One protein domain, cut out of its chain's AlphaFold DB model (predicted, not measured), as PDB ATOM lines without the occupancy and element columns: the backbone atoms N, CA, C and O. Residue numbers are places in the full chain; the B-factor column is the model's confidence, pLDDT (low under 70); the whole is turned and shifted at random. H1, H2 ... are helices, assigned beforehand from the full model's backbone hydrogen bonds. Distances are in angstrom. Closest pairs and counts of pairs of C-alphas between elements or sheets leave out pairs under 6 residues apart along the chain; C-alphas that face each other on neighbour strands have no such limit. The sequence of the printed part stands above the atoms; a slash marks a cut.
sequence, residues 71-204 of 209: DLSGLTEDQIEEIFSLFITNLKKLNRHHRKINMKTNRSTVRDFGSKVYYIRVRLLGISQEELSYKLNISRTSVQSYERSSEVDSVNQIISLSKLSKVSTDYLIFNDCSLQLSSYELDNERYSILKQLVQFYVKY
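AT A GLANCE: This is residues 71 to 204 of the 209 residues of the protein "Bacteriophage CI repressor helix-turn-helix domain protein" of Firmicutes bacterium CAG:308 (UniProt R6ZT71). Five short helices, H3 to H7, are gathered in a cluster of mostly crossed helices, with H3 the nearest of them to the middle of the domain. At one end of the longest axis the long last helix, H8, lies side by side with H1, running opposite ways, and H1 stands between H8 and the cluster; at the other end are H4 and H5, set crosswise to each other. Tiny H2 and the wide loop of residues 95 to 112 swing round the outside between H1 and H3. The printed part has 134 residues with eight named helices, H1 to H8 in order along the chain, and no named strand, and its class is all helix. It is compact, with a radius of gyration of the C-alphas of 14.4 A, and its C-alphas span 40 by 34 by 26 A.

HOW THE PARTS SIT: Start at Asp 71 and go on to H1, residues 77 to 85. A tight link leads to H2, residues 91 to 94, which is close to H1 but not clearly touching: their closest C-alphas, of Ser 85 and Leu 91, are 6.1 A apart. Look next at H3, residues 113 to 125, the hub, which touches four other helices. With residues 123 to 124 alone it only just touches H1, with 3 pairs of C-alphas within 8 A, the closest being those of Glu 81 and Leu 124 at 6.2 A; their lines are about perpendicular at 71 degrees, only just past steep. Then find H4, residues 129 to 136, and H5, residues 140 to 146: they touch, about perpendicular at 89 degrees, and their closest C-alphas, of Ser 133 and Arg 140, are 5.1 A apart. H5 only just touches residues 113 to 117 of H3, with 3 pairs within 8 A, the closest C-alphas being those of Gly 114 and Tyr 146 at 5.2 A. H6, residues 155 to 165, touches H4, with the closest C-alphas, of Leu 136 and Ser 160, 6.5 A apart. H6 also only just touches residues 120 to 125 of H3, with 3 pairs within 8 A, at a shallow tilt of 22 degrees, the same way; the closest C-alphas are those of Leu 125 and Ser 165, 6.8 A apart. H7, residues 169 to 173, touches H6, where the closest C-alphas, of Ser 162 and Thr 169, are 5.8 A apart. H7 only just touches residues 113 to 116 of H3, with 3 pairs within 8 A and the closest C-alphas, of Phe 113 and Leu 172, at 6.3 A. Last comes H8, residues 188 to 204, close to H1 but not clearly touching: the closest C-alphas, of Gln 79 and Tyr 201, are 7.5 A apart, at a shallow tilt of 13 degrees, opposite ways. H8 is apart from H3 and H6, among others. In H1, H4, H5, H6, H7 and H8 every O i to N i+4 pair is within hydrogen-bond range, and in H3 8 of 9 are; H2 is too short for such a pair, and its 1 O i to N i+3 pair is not within range.

IN THESE COORDINATES: Find C-alpha 77 at (27.063, 4.154, -95.312); from there H1 runs 12.1 A to C-alpha 85. H3 runs 16.3 A from C-alpha 113 at (35.281, -10.615, -85.983) to C-alpha 125. H2 measures 6.1 A, H4 10.4 A, H5 10.0 A, H6 15.3 A and H7 6.0 A. H8, the longest, runs 24.2 A to C-alpha 204 at (28.682, 8.033, -108.946).

THE WHOLE: The C-alphas of Ser 139 and Lys 203, 42.2 A apart, are the two farthest apart. The printed part has no cut. The links from H2 to H3, 18 residues, and from H7 to H8, 14 residues, are long. The mean pLDDT of the printed part is 86.1; look for values under 70 at residues 89 to 109.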
ATOM      1  N   ASP A  71      30.847  -7.130-103.795       97.25
ATOM      2  CA  ASP A  71      31.669  -6.186-103.033       97.25
ATOM      3  C   ASP A  71      30.993  -4.813-102.939       97.25
ATOM      4  O   ASP A  71      30.564  -4.262-103.949       97.25
ATOM      5  N   LEU A  72      30.895  -4.278-101.722       96.38
ATOM      6  CA  LEU A  72      30.276  -2.983-101.430       96.38
ATOM      7  C   LEU A  72      31.326  -1.893-101.167       96.38
ATOM      8  O   LEU A  72      31.006  -0.821-100.645       96.38
ATOM      9  N   SER A  73      32.595  -2.155-101.489       92.81
ATOM     10  CA  SER A  73      33.641  -1.136-101.462       92.81
ATOM     11  C   SER A  73      33.274   0.065-102.348       92.81
ATOM     12  O   SER A  73      32.596  -0.054-103.367       92.81
ATOM     13  N   GLY A  74      33.663   1.265-101.912       92.88
ATOM     14  CA  GLY A  74      33.354   2.510-102.623       92.88
ATOM     15  C   GLY A  74      31.942   3.066-102.405       92.88
ATOM     16  O   GLY A  74      31.676   4.168-102.877       92.88
ATOM     17  N   LEU A  75      31.055   2.377-101.678       94.94
ATOM     18  CA  LEU A  75      29.738   2.903-101.294       94.94
ATOM     19  C   LEU A  75      29.781   3.641 -99.950       94.94
ATOM     20  O   LEU A  75      30.482   3.233 -99.016       94.94
ATOM     21  N   THR A  76      28.955   4.681 -99.826       92.31
ATOM     22  CA  THR A  76      28.714   5.379 -98.556       92.31
ATOM     23  C   THR A  76      27.918   4.499 -97.583       92.31
ATOM     24  O   THR A  76      27.325   3.488 -97.966       92.31
ATOM     25  N   GLU A  77      27.893   4.865 -96.297       87.12
ATOM     26  CA  GLU A  77      27.063   4.154 -95.312       87.12
ATOM     27  C   GLU A  77      25.573   4.210 -95.680       87.12
ATOM     28  O   GLU A  77      24.898   3.188 -95.612       87.12
ATOM     29  N   ASP A  78      25.083   5.359 -96.156       87.94
ATOM     30  CA  ASP A  78      23.673   5.528 -96.526       87.94
ATOM     31  C   ASP A  78      23.275   4.640 -97.717       87.94
ATOM     32  O   ASP A  78      22.223   3.999 -97.683       87.94
ATOM     33  N   GLN A  79      24.133   4.538 -98.740       93.62
ATOM     34  CA  GLN A  79      23.908   3.656 -99.896       93.62
ATOM     35  C   GLN A  79      23.875   2.178 -99.485       93.62
ATOM     36  O   GLN A  79      23.098   1.386-100.018       93.62
ATOM     37  N   ILE A  80      24.706   1.790 -98.521       92.56
ATOM     38  CA  ILE A  80      24.737   0.414 -98.019       92.56
ATOM     39  C   ILE A  80      23.504   0.103 -97.190       92.56
ATOM     40  O   ILE A  80      22.866  -0.925 -97.413       92.56
ATOM     41  N   GLU A  81      23.106   0.998 -96.293       86.88
ATOM     42  CA  GLU A  81      21.864   0.845 -95.538       86.88
ATOM     43  C   GLU A  81      20.642   0.763 -96.471       86.88
ATOM     44  O   GLU A  81      19.726  -0.021 -96.213       86.88
ATOM     45  N   GLU A  82      20.639   1.497 -97.589       89.69
ATOM     46  CA  GLU A  82      19.605   1.383 -98.619       89.69
ATOM     47  C   GLU A  82      19.568  -0.013 -99.251       89.69
ATOM     48  O   GLU A  82      18.497  -0.628 -99.280       89.69
ATOM     49  N   ILE A  83      20.714  -0.555 -99.677       92.56
ATOM     50  CA  ILE A  83      20.806  -1.912-100.242       92.56
ATOM     51  C   ILE A  83      20.295  -2.955 -99.243       92.56
ATOM     52  O   ILE A  83      19.447  -3.780 -99.587       92.56
ATOM     53  N   PHE A  84      20.750  -2.912 -97.988       89.56
ATOM     54  CA  PHE A  84      20.308  -3.867 -96.964       89.56
ATOM     55  C   PHE A  84      18.821  -3.698 -96.603       89.56
ATOM     56  O   PHE A  84      18.153  -4.677 -96.251       89.56
ATOM     57  N   SER A  85      18.252  -2.500 -96.780       86.31
ATOM     58  CA  SER A  85      16.817  -2.251 -96.577       86.31
ATOM     59  C   SER A  85      15.905  -2.979 -97.563       86.31
ATOM     60  O   SER A  85      14.736  -3.194 -97.244       86.31
ATOM     61  N   LEU A  86      16.432  -3.419 -98.711       87.62
ATOM     62  CA  LEU A  86      15.698  -4.244 -99.675       87.62
ATOM     63  C   LEU A  86      15.413  -5.656 -99.138       87.62
ATOM     64  O   LEU A  86      14.445  -6.286 -99.556       87.62
ATOM     65  N   PHE A  87      16.224  -6.137 -98.193       82.75
ATOM     66  CA  PHE A  87      16.098  -7.476 -97.608       82.75
ATOM     67  C   PHE A  87      15.501  -7.455 -96.205       82.75
ATOM     68  O   PHE A  87      14.797  -8.382 -95.808       82.75
ATOM     69  N   ILE A  88      15.793  -6.407 -95.437       74.38
ATOM     70  CA  ILE A  88      15.429  -6.314 -94.025       74.38
ATOM     71  C   ILE A  88      14.301  -5.285 -93.894       74.38
ATOM     72  O   ILE A  88      14.507  -4.105 -93.605       74.38
ATOM     73  N   THR A  89      13.070  -5.757 -94.088       57.84
ATOM     74  CA  THR A  89      11.827  -4.961 -94.152       57.84
ATOM     75  C   THR A  89      11.522  -4.135 -92.894       57.84
ATOM     76  O   THR A  89      10.734  -3.190 -92.956       57.84
ATOM     77  N   ASN A  90      12.173  -4.422 -91.763       55.41
ATOM     78  CA  ASN A  90      11.971  -3.710 -90.496       55.41
ATOM     79  C   ASN A  90      12.995  -2.597 -90.204       55.41
ATOM     80  O   ASN A  90      12.840  -1.902 -89.199       55.41
ATOM     81  N   LEU A  91      13.981  -2.350 -91.079       51.97
ATOM     82  CA  LEU A  91      14.977  -1.289 -90.857       51.97
ATOM     83  C   LEU A  91      14.356   0.113 -90.767       51.97
ATOM     84  O   LEU A  91      14.783   0.941 -89.963       51.97
ATOM     85  N   LYS A  92      13.313   0.386 -91.564       49.09
ATOM     86  CA  LYS A  92      12.716   1.730 -91.672       49.09
ATOM     87  C   LYS A  92      11.787   2.099 -90.507       49.09
ATOM     88  O   LYS A  92      11.628   3.287 -90.236       49.09
ATOM     89  N   LYS A  93      11.179   1.124 -89.816       49.56
ATOM     90  CA  LYS A  93      10.185   1.387 -88.754       49.56
ATOM     91  C   LYS A  93      10.785   1.530 -87.353       49.56
ATOM     92  O   LYS A  93      10.151   2.167 -86.519       49.56
ATOM     93  N   LEU A  94      11.978   0.988 -87.084       46.81
ATOM     94  CA  LEU A  94      12.446   0.854 -85.700       46.81
ATOM     95  C   LEU A  94      13.310   2.016 -85.171       46.81
ATOM     96  O   LEU A  94      13.259   2.259 -83.974       46.81
ATOM     97  N   ASN A  95      14.081   2.768 -85.982       53.62
ATOM     98  CA  ASN A  95      15.193   3.557 -85.405       53.62
ATOM     99  C   ASN A  95      15.541   4.915 -86.052       53.62
ATOM    100  O   ASN A  95      16.613   5.081 -86.629       53.62
ATOM    101  N   ARG A  96      14.721   5.956 -85.822       50.72
ATOM    102  CA  ARG A  96      15.214   7.359 -85.866       50.72
ATOM    103  C   ARG A  96      15.965   7.765 -84.589       50.72
ATOM    104  O   ARG A  96      16.891   8.564 -84.670       50.72
ATOM    105  N   HIS A  97      15.610   7.204 -83.427       44.81
ATOM    106  CA  HIS A  97      16.193   7.602 -82.136       44.81
ATOM    107  C   HIS A  97      17.492   6.858 -81.769       44.81
ATOM    108  O   HIS A  97      18.440   7.511 -81.339       44.81
ATOM    109  N   HIS A  98      17.620   5.547 -82.021       48.03
ATOM    110  CA  HIS A  98      18.873   4.821 -81.731       48.03
ATOM    111  C   HIS A  98      20.010   5.105 -82.730       48.03
ATOM    112  O   HIS A  98      21.179   4.891 -82.406       48.03
ATOM    113  N   ARG A  99      19.697   5.641 -83.922       51.62
ATOM    114  CA  ARG A  99      20.684   5.953 -84.974       51.62
ATOM    115  C   ARG A  99      21.688   7.030 -84.540       51.62
ATOM    116  O   ARG A  99      22.855   6.932 -84.887       51.62
ATOM    117  N   LYS A 100      21.277   8.001 -83.710       47.34
ATOM    118  CA  LYS A 100      22.174   9.056 -83.194       47.34
ATOM    119  C   LYS A 100      23.134   8.579 -82.094       47.34
ATOM    120  O   LYS A 100      24.163   9.210 -81.887       47.34
ATOM    121  N   ILE A 101      22.821   7.484 -81.395       49.81
ATOM    122  CA  ILE A 101      23.555   7.066 -80.187       49.81
ATOM    123  C   ILE A 101      24.790   6.211 -80.529       49.81
ATOM    124  O   ILE A 101      25.800   6.306 -79.839       49.81
ATOM    125  N   ASN A 102      24.766   5.444 -81.626       50.34
ATOM    126  CA  ASN A 102      25.843   4.498 -81.969       50.34
ATOM    127  C   ASN A 102      26.659   4.873 -83.227       50.34
ATOM    128  O   ASN A 102      27.332   4.029 -83.814       50.34
ATOM    129  N   MET A 103      26.649   6.146 -83.637       51.06
ATOM    130  CA  MET A 103      27.338   6.633 -84.847       51.06
ATOM    131  C   MET A 103      28.880   6.698 -84.762       51.06
ATOM    132  O   MET A 103      29.511   7.186 -85.695       51.06
ATOM    133  N   LYS A 104      29.506   6.213 -83.680       52.06
ATOM    134  CA  LYS A 104      30.965   6.329 -83.471       52.06
ATOM    135  C   LYS A 104      31.807   5.251 -84.161       52.06
ATOM    136  O   LYS A 104      33.011   5.440 -84.292       52.06
ATOM    137  N   THR A 105      31.224   4.138 -84.603       56.22
ATOM    138  CA  THR A 105      31.966   3.117 -85.359       56.22
ATOM    139  C   THR A 105      32.093   3.532 -86.816       56.22
ATOM    140  O   THR A 105      31.089   3.628 -87.529       56.22
ATOM    141  N   ASN A 106      33.334   3.773 -87.235       61.66
ATOM    142  CA  ASN A 106      33.717   3.987 -88.622       61.66
ATOM    143  C   ASN A 106      34.002   2.622 -89.269       61.66
ATOM    144  O   ASN A 106      34.690   1.796 -88.670       61.66
ATOM    145  N   ARG A 107      33.504   2.358 -90.482       68.19
ATOM    146  CA  ARG A 107      33.785   1.098 -91.193       68.19
ATOM    147  C   ARG A 107      35.285   0.868 -91.390       68.19
ATOM    148  O   ARG A 107      35.722  -0.275 -91.354       68.19
ATOM    149  N   SER A 108      36.089   1.927 -91.511       62.16
ATOM    150  CA  SER A 108      37.551   1.814 -91.639       62.16
ATOM    151  C   SER A 108      38.246   1.184 -90.422       62.16
ATOM    152  O   SER A 108      39.359   0.671 -90.553       62.16
ATOM    153  N   THR A 109      37.603   1.195 -89.249       64.62
ATOM    154  CA  THR A 109      38.123   0.582 -88.016       64.62
ATOM    155  C   THR A 109      37.585  -0.830 -87.776       64.62
ATOM    156  O   THR A 109      37.987  -1.466 -86.808       64.62
ATOM    157  N   VAL A 110      36.675  -1.323 -88.623       76.19
ATOM    158  CA  VAL A 110      36.079  -2.662 -88.514       76.19
ATOM    159  C   VAL A 110      36.983  -3.659 -89.233       76.19
ATOM    160  O   VAL A 110      37.101  -3.616 -90.456       76.19
ATOM    161  N   ARG A 111      37.655  -4.537 -88.485       81.94
ATOM    162  CA  ARG A 111      38.628  -5.498 -89.038       81.94
ATOM    163  C   ARG A 111      38.449  -6.896 -88.473       81.94
ATOM    164  O   ARG A 111      38.331  -7.857 -89.230       81.94
ATOM    165  N   ASP A 112      38.421  -7.005 -87.153       89.81
ATOM    166  CA  ASP A 112      38.276  -8.271 -86.442       89.81
ATOM    167  C   ASP A 112      36.816  -8.741 -86.369       89.81
ATOM    168  O   ASP A 112      35.882  -7.973 -86.623       89.81
ATOM    169  N   PHE A 113      36.612 -10.010 -86.016       91.69
ATOM    170  CA  PHE A 113      35.281 -10.615 -85.983       91.69
ATOM    171  C   PHE A 113      34.298  -9.855 -85.082       91.69
ATOM    172  O   PHE A 113      33.182  -9.559 -85.512       91.69
ATOM    173  N   GLY A 114      34.700  -9.480 -83.869       93.12
ATOM    174  CA  GLY A 114      33.829  -8.787 -82.927       93.12
ATOM    175  C   GLY A 114      33.394  -7.415 -83.421       93.12
ATOM    176  O   GLY A 114      32.200  -7.094 -83.382       93.12
ATOM    177  N   SER A 115      34.321  -6.641 -83.989       92.12
ATOM    178  CA  SER A 115      33.994  -5.355 -84.616       92.12
ATOM    179  C   SER A 115      33.010  -5.512 -85.786       92.12
ATOM    180  O   SER A 115      32.099  -4.692 -85.943       92.12
ATOM    181  N   LYS A 116      33.128  -6.596 -86.568       94.31
ATOM    182  CA  LYS A 116      32.216  -6.920 -87.679       94.31
ATOM    183  C   LYS A 116      30.827  -7.291 -87.183       94.31
ATOM    184  O   LYS A 116      29.845  -6.766 -87.707       94.31
ATOM    185  N   VAL A 117      30.730  -8.134 -86.153       94.44
ATOM    186  CA  VAL A 117      29.454  -8.505 -85.515       94.44
ATOM    187  C   VAL A 117      28.747  -7.262 -84.980       94.44
ATOM    188  O   VAL A 117      27.562  -7.063 -85.258       94.44
ATOM    189  N   TYR A 118      29.477  -6.390 -84.283       92.06
ATOM    190  CA  TYR A 118      28.935  -5.132 -83.777       92.06
ATOM    191  C   TYR A 118      28.434  -4.231 -84.914       92.06
ATOM    192  O   TYR A 118      27.309  -3.726 -84.853       92.06
ATOM    193  N   TYR A 119      29.232  -4.059 -85.975       91.44
ATOM    194  CA  TYR A 119      28.848  -3.275 -87.153       91.44
ATOM    195  C   TYR A 119      27.567  -3.818 -87.794       91.44
ATOM    196  O   TYR A 119      26.613  -3.066 -87.985       91.44
ATOM    197  N   ILE A 120      27.499  -5.125 -88.052       92.25
ATOM    198  CA  ILE A 120      26.313  -5.784 -88.609       92.25
ATOM    199  C   ILE A 120      25.094  -5.525 -87.725       92.25
ATOM    200  O   ILE A 120      24.056  -5.075 -88.208       92.25
ATOM    201  N   ARG A 121      25.215  -5.769 -86.418       91.38
ATOM    202  CA  ARG A 121      24.098  -5.644 -85.482       91.38
ATOM    203  C   ARG A 121      23.561  -4.216 -85.411       91.38
ATOM    204  O   ARG A 121      22.350  -4.009 -85.433       91.38
ATOM    205  N   VAL A 122      24.453  -3.240 -85.294       85.81
ATOM    206  CA  VAL A 122      24.083  -1.844 -85.042       85.81
ATOM    207  C   VAL A 122      23.731  -1.105 -86.326       85.81
ATOM    208  O   VAL A 122      22.744  -0.372 -86.338       85.81
ATOM    209  N   ARG A 123      24.527  -1.268 -87.385       84.19
ATOM    210  CA  ARG A 123      24.377  -0.511 -88.636       84.19
ATOM    211  C   ARG A 123      23.457  -1.208 -89.621       84.19
ATOM    212  O   ARG A 123      22.512  -0.593 -90.096       84.19
ATOM    213  N   LEU A 124      23.697  -2.490 -89.889       87.44
ATOM    214  CA  LEU A 124      22.952  -3.206 -90.928       87.44
ATOM    215  C   LEU A 124      21.607  -3.737 -90.442       87.44
ATOM    216  O   LEU A 124      20.658  -3.763 -91.213       87.44
ATOM    217  N   LEU A 125      21.518  -4.180 -89.186       87.12
ATOM    218  CA  LEU A 125      20.291  -4.743 -88.615       87.12
ATOM    219  C   LEU A 125      19.527  -3.739 -87.745       87.12
ATOM    220  O   LEU A 125      18.303  -3.814 -87.658       87.12
ATOM    221  N   GLY A 126      20.236  -2.817 -87.091       84.12
ATOM    222  CA  GLY A 126      19.640  -1.846 -86.178       84.12
ATOM    223  C   GLY A 126      18.989  -2.479 -84.945       84.12
ATOM    224  O   GLY A 126      17.937  -2.004 -84.526       84.12
ATOM    225  N   ILE A 127      19.581  -3.536 -84.381       87.19
ATOM    226  CA  ILE A 127      19.010  -4.305 -83.260       87.19
ATOM    227  C   ILE A 127      19.913  -4.316 -82.014       87.19
ATOM    228  O   ILE A 127      21.120  -4.064 -82.065       87.19
ATOM    229  N   SER A 128      19.334  -4.622 -80.860       90.25
ATOM    230  CA  SER A 128      20.035  -4.850 -79.591       90.25
ATOM    231  C   SER A 128      20.745  -6.211 -79.553       90.25
ATOM    232  O   SER A 128      20.482  -7.101 -80.364       90.25
ATOM    233  N   GLN A 129      21.666  -6.397 -78.596       91.88
ATOM    234  CA  GLN A 129      22.313  -7.701 -78.369       91.88
ATOM    235  C   GLN A 129      21.290  -8.795 -78.022       91.88
ATOM    236  O   GLN A 129      21.466  -9.948 -78.403       91.88
ATOM    237  N   GLU A 130      20.220  -8.427 -77.316       92.56
ATOM    238  CA  GLU A 130      19.140  -9.333 -76.930       92.56
ATOM    239  C   GLU A 130      18.327  -9.778 -78.149       92.56
ATOM    240  O   GLU A 130      18.170 -10.975 -78.385       92.56
ATOM    241  N   GLU A 131      17.931  -8.847 -79.014       91.94
ATOM    242  CA  GLU A 131      17.255  -9.177 -80.274       91.94
ATOM    243  C   GLU A 131      18.135 -10.017 -81.208       91.94
ATOM    244  O   GLU A 131      17.634 -10.946 -81.846       91.94
ATOM    245  N   LEU A 132      19.442  -9.730 -81.288       92.81
ATOM    246  CA  LEU A 132      20.366 -10.558 -82.067       92.81
ATOM    247  C   LEU A 132      20.448 -11.976 -81.492       92.81
ATOM    248  O   LEU A 132      20.407 -12.938 -82.255       92.81
ATOM    249  N   SER A 133      20.519 -12.111 -80.166       94.44
ATOM    250  CA  SER A 133      20.565 -13.421 -79.511       94.44
ATOM    251  C   SER A 133      19.310 -14.248 -79.785       94.44
ATOM    252  O   SER A 133      19.421 -15.422 -80.131       94.44
ATOM    253  N   TYR A 134      18.133 -13.611 -79.768       94.06
ATOM    254  CA  TYR A 134      16.870 -14.250 -80.122       94.06
ATOM    255  C   TYR A 134      16.855 -14.698 -81.589       94.06
ATOM    256  O   TYR A 134      16.519 -15.839 -81.891       94.06
ATOM    257  N   LYS A 135      17.284 -13.827 -82.514       92.38
ATOM    258  CA  LYS A 135      17.319 -14.125 -83.957       92.38
ATOM    259  C   LYS A 135      18.305 -15.231 -84.331       92.38
ATOM    260  O   LYS A 135      18.048 -15.959 -85.284       92.38
ATOM    261  N   LEU A 136      19.422 -15.342 -83.615       92.75
ATOM    262  CA  LEU A 136      20.432 -16.383 -83.823       92.75
ATOM    263  C   LEU A 136      20.190 -17.643 -82.976       92.75
ATOM    264  O   LEU A 136      20.928 -18.611 -83.132       92.75
ATOM    265  N   ASN A 137      19.181 -17.640 -82.096       93.50
ATOM    266  CA  ASN A 137      18.910 -18.703 -81.125       93.50
ATOM    267  C   ASN A 137      20.146 -19.076 -80.276       93.50
ATOM    268  O   ASN A 137      20.520 -20.240 -80.147       93.50
ATOM    269  N   ILE A 138      20.802 -18.061 -79.714       92.94
ATOM    270  CA  ILE A 138      21.951 -18.197 -78.805       92.94
ATOM    271  C   ILE A 138      21.715 -17.367 -77.543       92.94
ATOM    272  O   ILE A 138      20.790 -16.561 -77.482       92.94
ATOM    273  N   SER A 139      22.560 -17.518 -76.522       94.38
ATOM    274  CA  SER A 139      22.472 -16.655 -75.346       94.38
ATOM    275  C   SER A 139      22.935 -15.226 -75.661       94.38
ATOM    276  O   SER A 139      23.828 -14.989 -76.482       94.38
ATOM    277  N   ARG A 140      22.391 -14.247 -74.933       94.25
ATOM    278  CA  ARG A 140      22.885 -12.860 -74.969       94.25
ATOM    279  C   ARG A 140      24.369 -12.767 -74.593       94.25
ATOM    280  O   ARG A 140      25.087 -11.938 -75.145       94.25
ATOM    281  N   THR A 141      24.841 -13.629 -73.687       93.19
ATOM    282  CA  THR A 141      26.260 -13.707 -73.306       93.19
ATOM    283  C   THR A 141      27.147 -14.151 -74.467       93.19
ATOM    284  O   THR A 141      28.237 -13.603 -74.613       93.19
ATOM    285  N   SER A 142      26.676 -15.044 -75.345       92.62
ATOM    286  CA  SER A 142      27.400 -15.418 -76.566       92.62
ATOM    287  C   SER A 142      27.552 -14.234 -77.514       92.62
ATOM    288  O   SER A 142      28.659 -13.974 -77.970       92.62
ATOM    289  N   VAL A 143      26.490 -13.447 -77.736       93.00
ATOM    290  CA  VAL A 143      26.584 -12.215 -78.545       93.00
ATOM    291  C   VAL A 143      27.601 -11.241 -77.948       93.00
ATOM    292  O   VAL A 143      28.424 -10.676 -78.662       93.00
ATOM    293  N   GLN A 144      27.571 -11.066 -76.627       92.00
ATOM    294  CA  GLN A 144      28.509 -10.193 -75.931       92.00
ATOM    295  C   GLN A 144      29.961 -10.689 -76.033       92.00
ATOM    296  O   GLN A 144      30.880  -9.875 -76.095       92.00
ATOM    297  N   SER A 145      30.164 -12.007 -76.031       91.56
ATOM    298  CA  SER A 145      31.467 -12.636 -76.246       91.56
ATOM    299  C   SER A 145      31.955 -12.408 -77.675       91.56
ATOM    300  O   SER A 145      33.087 -11.975 -77.868       91.56
ATOM    301  N   TYR A 146      31.082 -12.591 -78.673       92.00
ATOM    302  CA  TYR A 146      31.420 -12.357 -80.080       92.00
ATOM    303  C   TYR A 146      31.921 -10.938 -80.300       92.00
ATOM    304  O   TYR A 146      32.999 -10.768 -80.847       92.00
ATOM    305  N   GLU A 147      31.199  -9.929 -79.806       91.25
ATOM    306  CA  GLU A 147      31.576  -8.517 -79.970       91.25
ATOM    307  C   GLU A 147      32.882  -8.125 -79.258       91.25
ATOM    308  O   GLU A 147      33.400  -7.037 -79.504       91.25
ATOM    309  N   ARG A 148      33.417  -8.980 -78.379       89.12
ATOM    310  CA  ARG A 148      34.712  -8.783 -77.705       89.12
ATOM    311  C   ARG A 148      35.835  -9.645 -78.271       89.12
ATOM    312  O   ARG A 148      36.985  -9.430 -77.897       89.12
ATOM    313  N   SER A 149      35.515 -10.624 -79.109       86.94
ATOM    314  CA  SER A 149      36.498 -11.543 -79.665       86.94
ATOM    315  C   SER A 149      37.141 -10.957 -80.913       86.94
ATOM    316  O   SER A 149      36.453 -10.456 -81.801       86.94
ATOM    317  N   SER A 150      38.462 -11.082 -81.022       85.12
ATOM    318  CA  SER A 150      39.172 -10.759 -82.258       85.12
ATOM    319  C   SER A 150      39.001 -11.837 -83.334       85.12
ATOM    320  O   SER A 150      39.151 -11.562 -84.526       85.12
ATOM    321  N   GLU A 151      38.697 -13.068 -82.922       80.38
ATOM    322  CA  GLU A 151      38.612 -14.239 -83.793       80.38
ATOM    323  C   GLU A 151      37.232 -14.896 -83.733       80.38
ATOM    324  O   GLU A 151      36.448 -14.703 -82.799       80.38
ATOM    325  N   VAL A 152      36.930 -15.659 -84.778       82.25
ATOM    326  CA  VAL A 152      35.727 -16.478 -84.871       82.25
ATOM    327  C   VAL A 152      36.110 -17.936 -84.714       82.25
ATOM    328  O   VAL A 152      37.062 -18.385 -85.347       82.25
ATOM    329  N   ASP A 153      35.335 -18.668 -83.915       79.06
ATOM    330  CA  ASP A 153      35.667 -20.049 -83.546       79.06
ATOM    331  C   ASP A 153      34.729 -21.082 -84.183       79.06
ATOM    332  O   ASP A 153      34.983 -22.284 -84.128       79.06
ATOM    333  N   SER A 154      33.629 -20.644 -84.803       89.06
ATOM    334  CA  SER A 154      32.592 -21.554 -85.291       89.06
ATOM    335  C   SER A 154      32.055 -21.181 -86.669       89.06
ATOM    336  O   SER A 154      31.499 -20.102 -86.878       89.06
ATOM    337  N   VAL A 155      32.122 -22.146 -87.590       92.00
ATOM    338  CA  VAL A 155      31.503 -22.065 -88.922       92.00
ATOM    339  C   VAL A 155      29.986 -21.872 -88.825       92.00
ATOM    340  O   VAL A 155      29.425 -21.048 -89.543       92.00
ATOM    341  N   ASN A 156      29.316 -22.545 -87.884       90.94
ATOM    342  CA  ASN A 156      27.870 -22.394 -87.682       90.94
ATOM    343  C   ASN A 156      27.471 -20.962 -87.318       90.94
ATOM    344  O   ASN A 156      26.437 -20.472 -87.769       90.94
ATOM    345  N   GLN A 157      28.284 -20.277 -86.511       91.00
ATOM    346  CA  GLN A 157      28.028 -18.882 -86.145       91.00
ATOM    347  C   GLN A 157      28.134 -17.972 -87.371       91.00
ATOM    348  O   GLN A 157      27.281 -17.110 -87.572       91.00
ATOM    349  N   ILE A 158      29.136 -18.212 -88.220       94.69
ATOM    350  CA  ILE A 158      29.347 -17.480 -89.473       94.69
ATOM    351  C   ILE A 158      28.176 -17.682 -90.429       94.69
ATOM    352  O   ILE A 158      27.623 -16.705 -90.927       94.69
ATOM    353  N   ILE A 159      27.760 -18.933 -90.636       94.75
ATOM    354  CA  ILE A 159      26.620 -19.278 -91.489       94.75
ATOM    355  C   ILE A 159      25.349 -18.593 -90.979       94.75
ATOM    356  O   ILE A 159      24.663 -17.921 -91.749       94.75
ATOM    357  N   SER A 160      25.039 -18.709 -89.685       94.06
ATOM    358  CA  SER A 160      23.831 -18.110 -89.103       94.06
ATOM    359  C   SER A 160      23.832 -16.584 -89.211       94.06
ATOM    360  O   SER A 160      22.821 -15.990 -89.589       94.06
ATOM    361  N   LEU A 161      24.969 -15.937 -88.936       95.06
ATOM    362  CA  LEU A 161      25.096 -14.485 -89.040       95.06
ATOM    363  C   LEU A 161      25.006 -14.004 -90.492       95.06
ATOM    364  O   LEU A 161      24.318 -13.017 -90.757       95.06
ATOM    365  N   SER A 162      25.642 -14.711 -91.429       96.06
ATOM    366  CA  SER A 162      25.557 -14.428 -92.864       96.06
ATOM    367  C   SER A 162      24.118 -14.542 -93.366       96.06
ATOM    368  O   SER A 162      23.584 -13.586 -93.927       96.06
ATOM    369  N   LYS A 163      23.423 -15.646 -93.065       94.38
ATOM    370  CA  LYS A 163      22.023 -15.846 -93.478       94.38
ATOM    371  C   LYS A 163      21.082 -14.786 -92.905       94.38
ATOM    372  O   LYS A 163      20.191 -14.324 -93.623       94.38
ATOM    373  N   LEU A 164      21.292 -14.392 -91.645       93.88
ATOM    374  CA  LEU A 164      20.491 -13.372 -90.966       93.88
ATOM    375  C   LEU A 164      20.712 -11.971 -91.546       93.88
ATOM    376  O   LEU A 164      19.752 -11.236 -91.765       93.88
ATOM    377  N   SER A 165      21.972 -11.585 -91.738       93.69
ATOM    378  CA  SER A 165      22.343 -10.210 -92.087       93.69
ATOM    379  C   SER A 165      22.555  -9.967 -93.570       93.69
ATOM    380  O   SER A 165      22.658  -8.815 -93.970       93.69
ATOM    381  N   LYS A 166      22.601 -11.029 -94.377       95.69
ATOM    382  CA  LYS A 166      22.924 -11.025 -95.809       95.69
ATOM    383  C   LYS A 166      24.356 -10.589 -96.139       95.69
ATOM    384  O   LYS A 166      24.666 -10.406 -97.308       95.69
ATOM    385  N   VAL A 167      25.254 -10.466 -95.159       96.62
ATOM    386  CA  VAL A 167      26.692 -10.274 -95.429       96.62
ATOM    387  C   VAL A 167      27.351 -11.586 -95.851       96.62
ATOM    388  O   VAL A 167      26.908 -12.657 -95.429       96.62
ATOM    389  N   SER A 168      28.415 -11.519 -96.648       97.69
ATOM    390  CA  SER A 168      29.177 -12.717 -97.014       97.69
ATOM    391  C   SER A 168      29.873 -13.346 -95.804       97.69
ATOM    392  O   SER A 168      30.310 -12.675 -94.865       97.69
ATOM    393  N   THR A 169      29.997 -14.665 -95.834       96.88
ATOM    394  CA  THR A 169      30.856 -15.431 -94.932       96.88
ATOM    395  C   THR A 169      32.328 -15.070 -95.124       96.88
ATOM    396  O   THR A 169      33.068 -15.068 -94.144       96.88
ATOM    397  N   ASP A 170      32.739 -14.652 -96.328       96.69
ATOM    398  CA  ASP A 170      34.099 -14.172 -96.609       96.69
ATOM    399  C   ASP A 170      34.439 -12.948 -95.751       96.69
ATOM    400  O   ASP A 170      35.464 -12.930 -95.062       96.69
ATOM    401  N   TYR A 171      33.526 -11.973 -95.689       96.19
ATOM    402  CA  TYR A 171      33.669 -10.809 -94.819       96.19
ATOM    403  C   TYR A 171      33.813 -11.216 -93.348       96.19
ATOM    404  O   TYR A 171      34.625 -10.646 -92.624       96.19
ATOM    405  N   LEU A 172      33.076 -12.231 -92.893       95.25
ATOM    406  CA  LEU A 172      33.135 -12.706 -91.508       95.25
ATOM    407  C   LEU A 172      34.412 -13.503 -91.188       95.25
ATOM    408  O   LEU A 172      34.888 -13.447 -90.056       95.25
ATOM    409  N   ILE A 173      34.970 -14.234 -92.157       94.62
ATOM    410  CA  ILE A 173      36.108 -15.153 -91.964       94.62
ATOM    411  C   ILE A 173      37.465 -14.453 -92.111       94.62
ATOM    412  O   ILE A 173      38.424 -14.826 -91.415       94.62
ATOM    413  N   PHE A 174      37.568 -13.488 -93.029       93.25
ATOM    414  CA  PHE A 174      38.830 -12.863 -93.432       93.25
ATOM    415  C   PHE A 174      38.908 -11.407 -92.968       93.25
ATOM    416  O   PHE A 174      38.095 -10.572 -93.361       93.25
ATOM    417  N   ASN A 175      39.911 -11.075 -92.148       90.44
ATOM    418  CA  ASN A 175      40.071  -9.730 -91.578       90.44
ATOM    419  C   ASN A 175      40.252  -8.638 -92.643       90.44
ATOM    420  O   ASN A 175      39.649  -7.578 -92.516       90.44
ATOM    421  N   ASP A 176      40.988  -8.932 -93.715       89.06
ATOM    422  CA  ASP A 176      41.270  -7.984 -94.802       89.06
ATOM    423  C   ASP A 176      40.206  -7.983 -95.917       89.06
ATOM    424  O   ASP A 176      40.418  -7.415 -96.988       89.06
ATOM    425  N   CYS A 177      39.057  -8.630 -95.701       92.31
ATOM    426  CA  CYS A 177      37.949  -8.620 -96.652       92.31
ATOM    427  C   CYS A 177      37.062  -7.386 -96.431       92.31
ATOM    428  O   CYS A 177      36.641  -7.102 -95.306       92.31
ATOM    429  N   SER A 178      36.774  -6.655 -97.514       93.81
ATOM    430  CA  SER A 178      35.796  -5.566 -97.518       93.81
ATOM    431  C   SER A 178      34.390  -6.086 -97.207       93.81
ATOM    432  O   SER A 178      34.118  -7.282 -97.272       93.81
ATOM    433  N   LEU A 179      33.469  -5.188 -96.853       95.62
ATOM    434  CA  LEU A 179      32.069  -5.566 -96.684       95.62
ATOM    435  C   LEU A 179      31.496  -6.040 -98.026       95.62
ATOM    436  O   LEU A 179      31.517  -5.294 -99.004       95.62
ATOM    437  N   GLN A 180      30.934  -7.247 -98.052       96.94
ATOM    438  CA  GLN A 180      30.296  -7.809 -99.242       96.94
ATOM    439  C   GLN A 180      28.890  -8.315 -98.912       96.94
ATOM    440  O   GLN A 180      28.641  -8.853 -97.829       96.94
ATOM    441  N   LEU A 181      27.978  -8.169 -99.868       97.25
ATOM    442  CA  LEU A 181      26.646  -8.763 -99.836       97.25
ATOM    443  C   LEU A 181      26.735 -10.219-100.310       97.25
ATOM    444  O   LEU A 181      27.228 -10.486-101.409       97.25
ATOM    445  N   SER A 182      26.243 -11.151 -99.499       97.00
ATOM    446  CA  SER A 182      26.162 -12.564 -99.868       97.00
ATOM    447  C   SER A 182      25.212 -12.764-101.045       97.00
ATOM    448  O   SER A 182      24.159 -12.130-101.133       97.00
ATOM    449  N   SER A 183      25.559 -13.691-101.934       95.06
ATOM    450  CA  SER A 183      24.671 -14.117-103.017       95.06
ATOM    451  C   SER A 183      23.706 -15.237-102.627       95.06
ATOM    452  O   SER A 183      22.947 -15.708-103.477       95.06
ATOM    453  N   TYR A 184      23.749 -15.696-101.377       93.81
ATOM    454  CA  TYR A 184      22.885 -16.764-100.889       93.81
ATOM    455  C   TYR A 184      21.406 -16.380-101.051       93.81
ATOM    456  O   TYR A 184      20.993 -15.288-100.662       93.81
ATOM    457  N   GLU A 185      20.617 -17.281-101.646       91.00
ATOM    458  CA  GLU A 185      19.195 -17.074-101.987       91.00
ATOM    459  C   GLU A 185      18.920 -15.918-102.980       91.00
ATOM    460  O   GLU A 185      17.774 -15.481-103.127       91.00
ATOM    461  N   LEU A 186      19.939 -15.435-103.709       91.62
ATOM    462  CA  LEU A 186      19.756 -14.495-104.819       91.62
ATOM    463  C   LEU A 186      19.656 -15.235-106.160       91.62
ATOM    464  O   LEU A 186      20.636 -15.774-106.695       91.62
ATOM    465  N   ASP A 187      18.458 -15.203-106.745       93.00
ATOM    466  CA  ASP A 187      18.255 -15.607-108.133       93.00
ATOM    467  C   ASP A 187      19.052 -14.712-109.110       93.00
ATOM    468  O   ASP A 187      19.705 -13.731-108.735       93.00
ATOM    469  N   ASN A 188      19.070 -15.096-110.387       94.50
ATOM    470  CA  ASN A 188      19.871 -14.405-111.401       94.50
ATOM    471  C   ASN A 188      19.431 -12.954-111.621       94.50
ATOM    472  O   ASN A 188      20.282 -12.090-111.836       94.50
ATOM    473  N   GLU A 189      18.129 -12.687-111.551       95.56
ATOM    474  CA  GLU A 189      17.565 -11.363-111.789       95.56
ATOM    475  C   GLU A 189      17.906 -10.420-110.634       95.56
ATOM    476  O   GLU A 189      18.546  -9.387-110.848       95.56
ATOM    477  N   ARG A 190      17.593 -10.820-109.398       94.38
ATOM    478  CA  ARG A 190      17.901 -10.058-108.180       94.38
ATOM    479  C   ARG A 190      19.390  -9.783-108.071       94.38
ATOM    480  O   ARG A 190      19.780  -8.642-107.830       94.38
ATOM    481  N   TYR A 191      20.226 -10.797-108.298       96.38
ATOM    482  CA  TYR A 191      21.679 -10.629-108.280       96.38
ATOM    483  C   TYR A 191      22.147  -9.596-109.312       96.38
ATOM    484  O   TYR A 191      22.955  -8.726-108.988       96.38
ATOM    485  N   SER A 192      21.634  -9.669-110.546       97.00
ATOM    486  CA  SER A 192      21.995  -8.735-111.618       97.00
ATOM    487  C   SER A 192      21.608  -7.297-111.275       97.00
ATOM    488  O   SER A 192      22.433  -6.394-111.413       97.00
ATOM    489  N   ILE A 193      20.392  -7.087-110.761       96.81
ATOM    490  CA  ILE A 193      19.892  -5.765-110.361       96.81
ATOM    491  C   ILE A 193      20.775  -5.160-109.264       96.81
ATOM    492  O   ILE A 193      21.238  -4.028-109.394       96.81
ATOM    493  N   LEU A 194      21.060  -5.920-108.206       96.94
ATOM    494  CA  LEU A 194      21.887  -5.449-107.090       96.94
ATOM    495  C   LEU A 194      23.307  -5.125-107.541       96.94
ATOM    496  O   LEU A 194      23.866  -4.103-107.153       96.94
ATOM    497  N   LYS A 195      23.883  -5.974-108.398       97.56
ATOM    498  CA  LYS A 195      25.219  -5.752-108.946       97.56
ATOM    499  C   LYS A 195      25.278  -4.470-109.777       97.56
ATOM    500  O   LYS A 195      26.225  -3.704-109.623       97.56
ATOM    501  N   GLN A 196      24.268  -4.209-110.606       98.00
ATOM    502  CA  GLN A 196      24.173  -2.972-111.387       98.00
ATOM    503  C   GLN A 196      24.002  -1.737-110.492       98.00
ATOM    504  O   GLN A 196      24.657  -0.724-110.726       98.00
ATOM    505  N   LEU A 197      23.184  -1.828-109.439       97.44
ATOM    506  CA  LEU A 197      23.002  -0.743-108.469       97.44
ATOM    507  C   LEU A 197      24.312  -0.395-107.747       97.44
ATOM    508  O   LEU A 197      24.683   0.774-107.658       97.44
ATOM    509  N   VAL A 198      25.049  -1.404-107.280       97.75
ATOM    510  CA  VAL A 198      26.359  -1.207-106.642       97.75
ATOM    511  C   VAL A 198      27.341  -0.557-107.617       97.75
ATOM    512  O   VAL A 198      27.980   0.433-107.272       97.75
ATOM    513  N   GLN A 199      27.421  -1.050-108.856       97.62
ATOM    514  CA  GLN A 199      28.276  -0.461-109.893       97.62
ATOM    515  C   GLN A 199      27.919   1.001-110.185       97.62
ATOM    516  O   GLN A 199      28.814   1.831-110.364       97.62
ATOM    517  N   PHE A 200      26.625   1.327-110.207       97.38
ATOM    518  CA  PHE A 200      26.151   2.698-110.346       97.38
ATOM    519  C   PHE A 200      26.648   3.580-109.195       97.38
ATOM    520  O   PHE A 200      27.228   4.634-109.461       97.38
ATOM    521  N   TYR A 201      26.501   3.144-107.939       97.38
ATOM    522  CA  TYR A 201      26.970   3.915-106.784       97.38
ATOM    523  C   TYR A 201      28.482   4.106-106.754       97.38
ATOM    524  O   TYR A 201      28.936   5.225-106.523       97.38
ATOM    525  N   VAL A 202      29.265   3.069-107.061       96.81
ATOM    526  CA  VAL A 202      30.728   3.195-107.170       96.81
ATOM    527  C   VAL A 202      31.098   4.251-108.212       96.81
ATOM    528  O   VAL A 202      31.903   5.141-107.936       96.81
ATOM    529  N   LYS A 203      30.482   4.197-109.400       96.81
ATOM    530  CA  LYS A 203      30.735   5.170-110.470       96.81
ATOM    531  C   LYS A 203      30.342   6.586-110.049       96.81
ATOM    532  O   LYS A 203      31.118   7.512-110.264       96.81
ATOM    533  N   TYR A 204      29.168   6.748-109.443       95.94
ATOM    534  CA  TYR A 204      28.682   8.033-108.946       95.94
ATOM    535  C   TYR A 204      29.652   8.631-107.917       95.94
ATOM    536  O   TYR A 204      30.110   9.760-108.077       95.94
TER     537      TYR A 204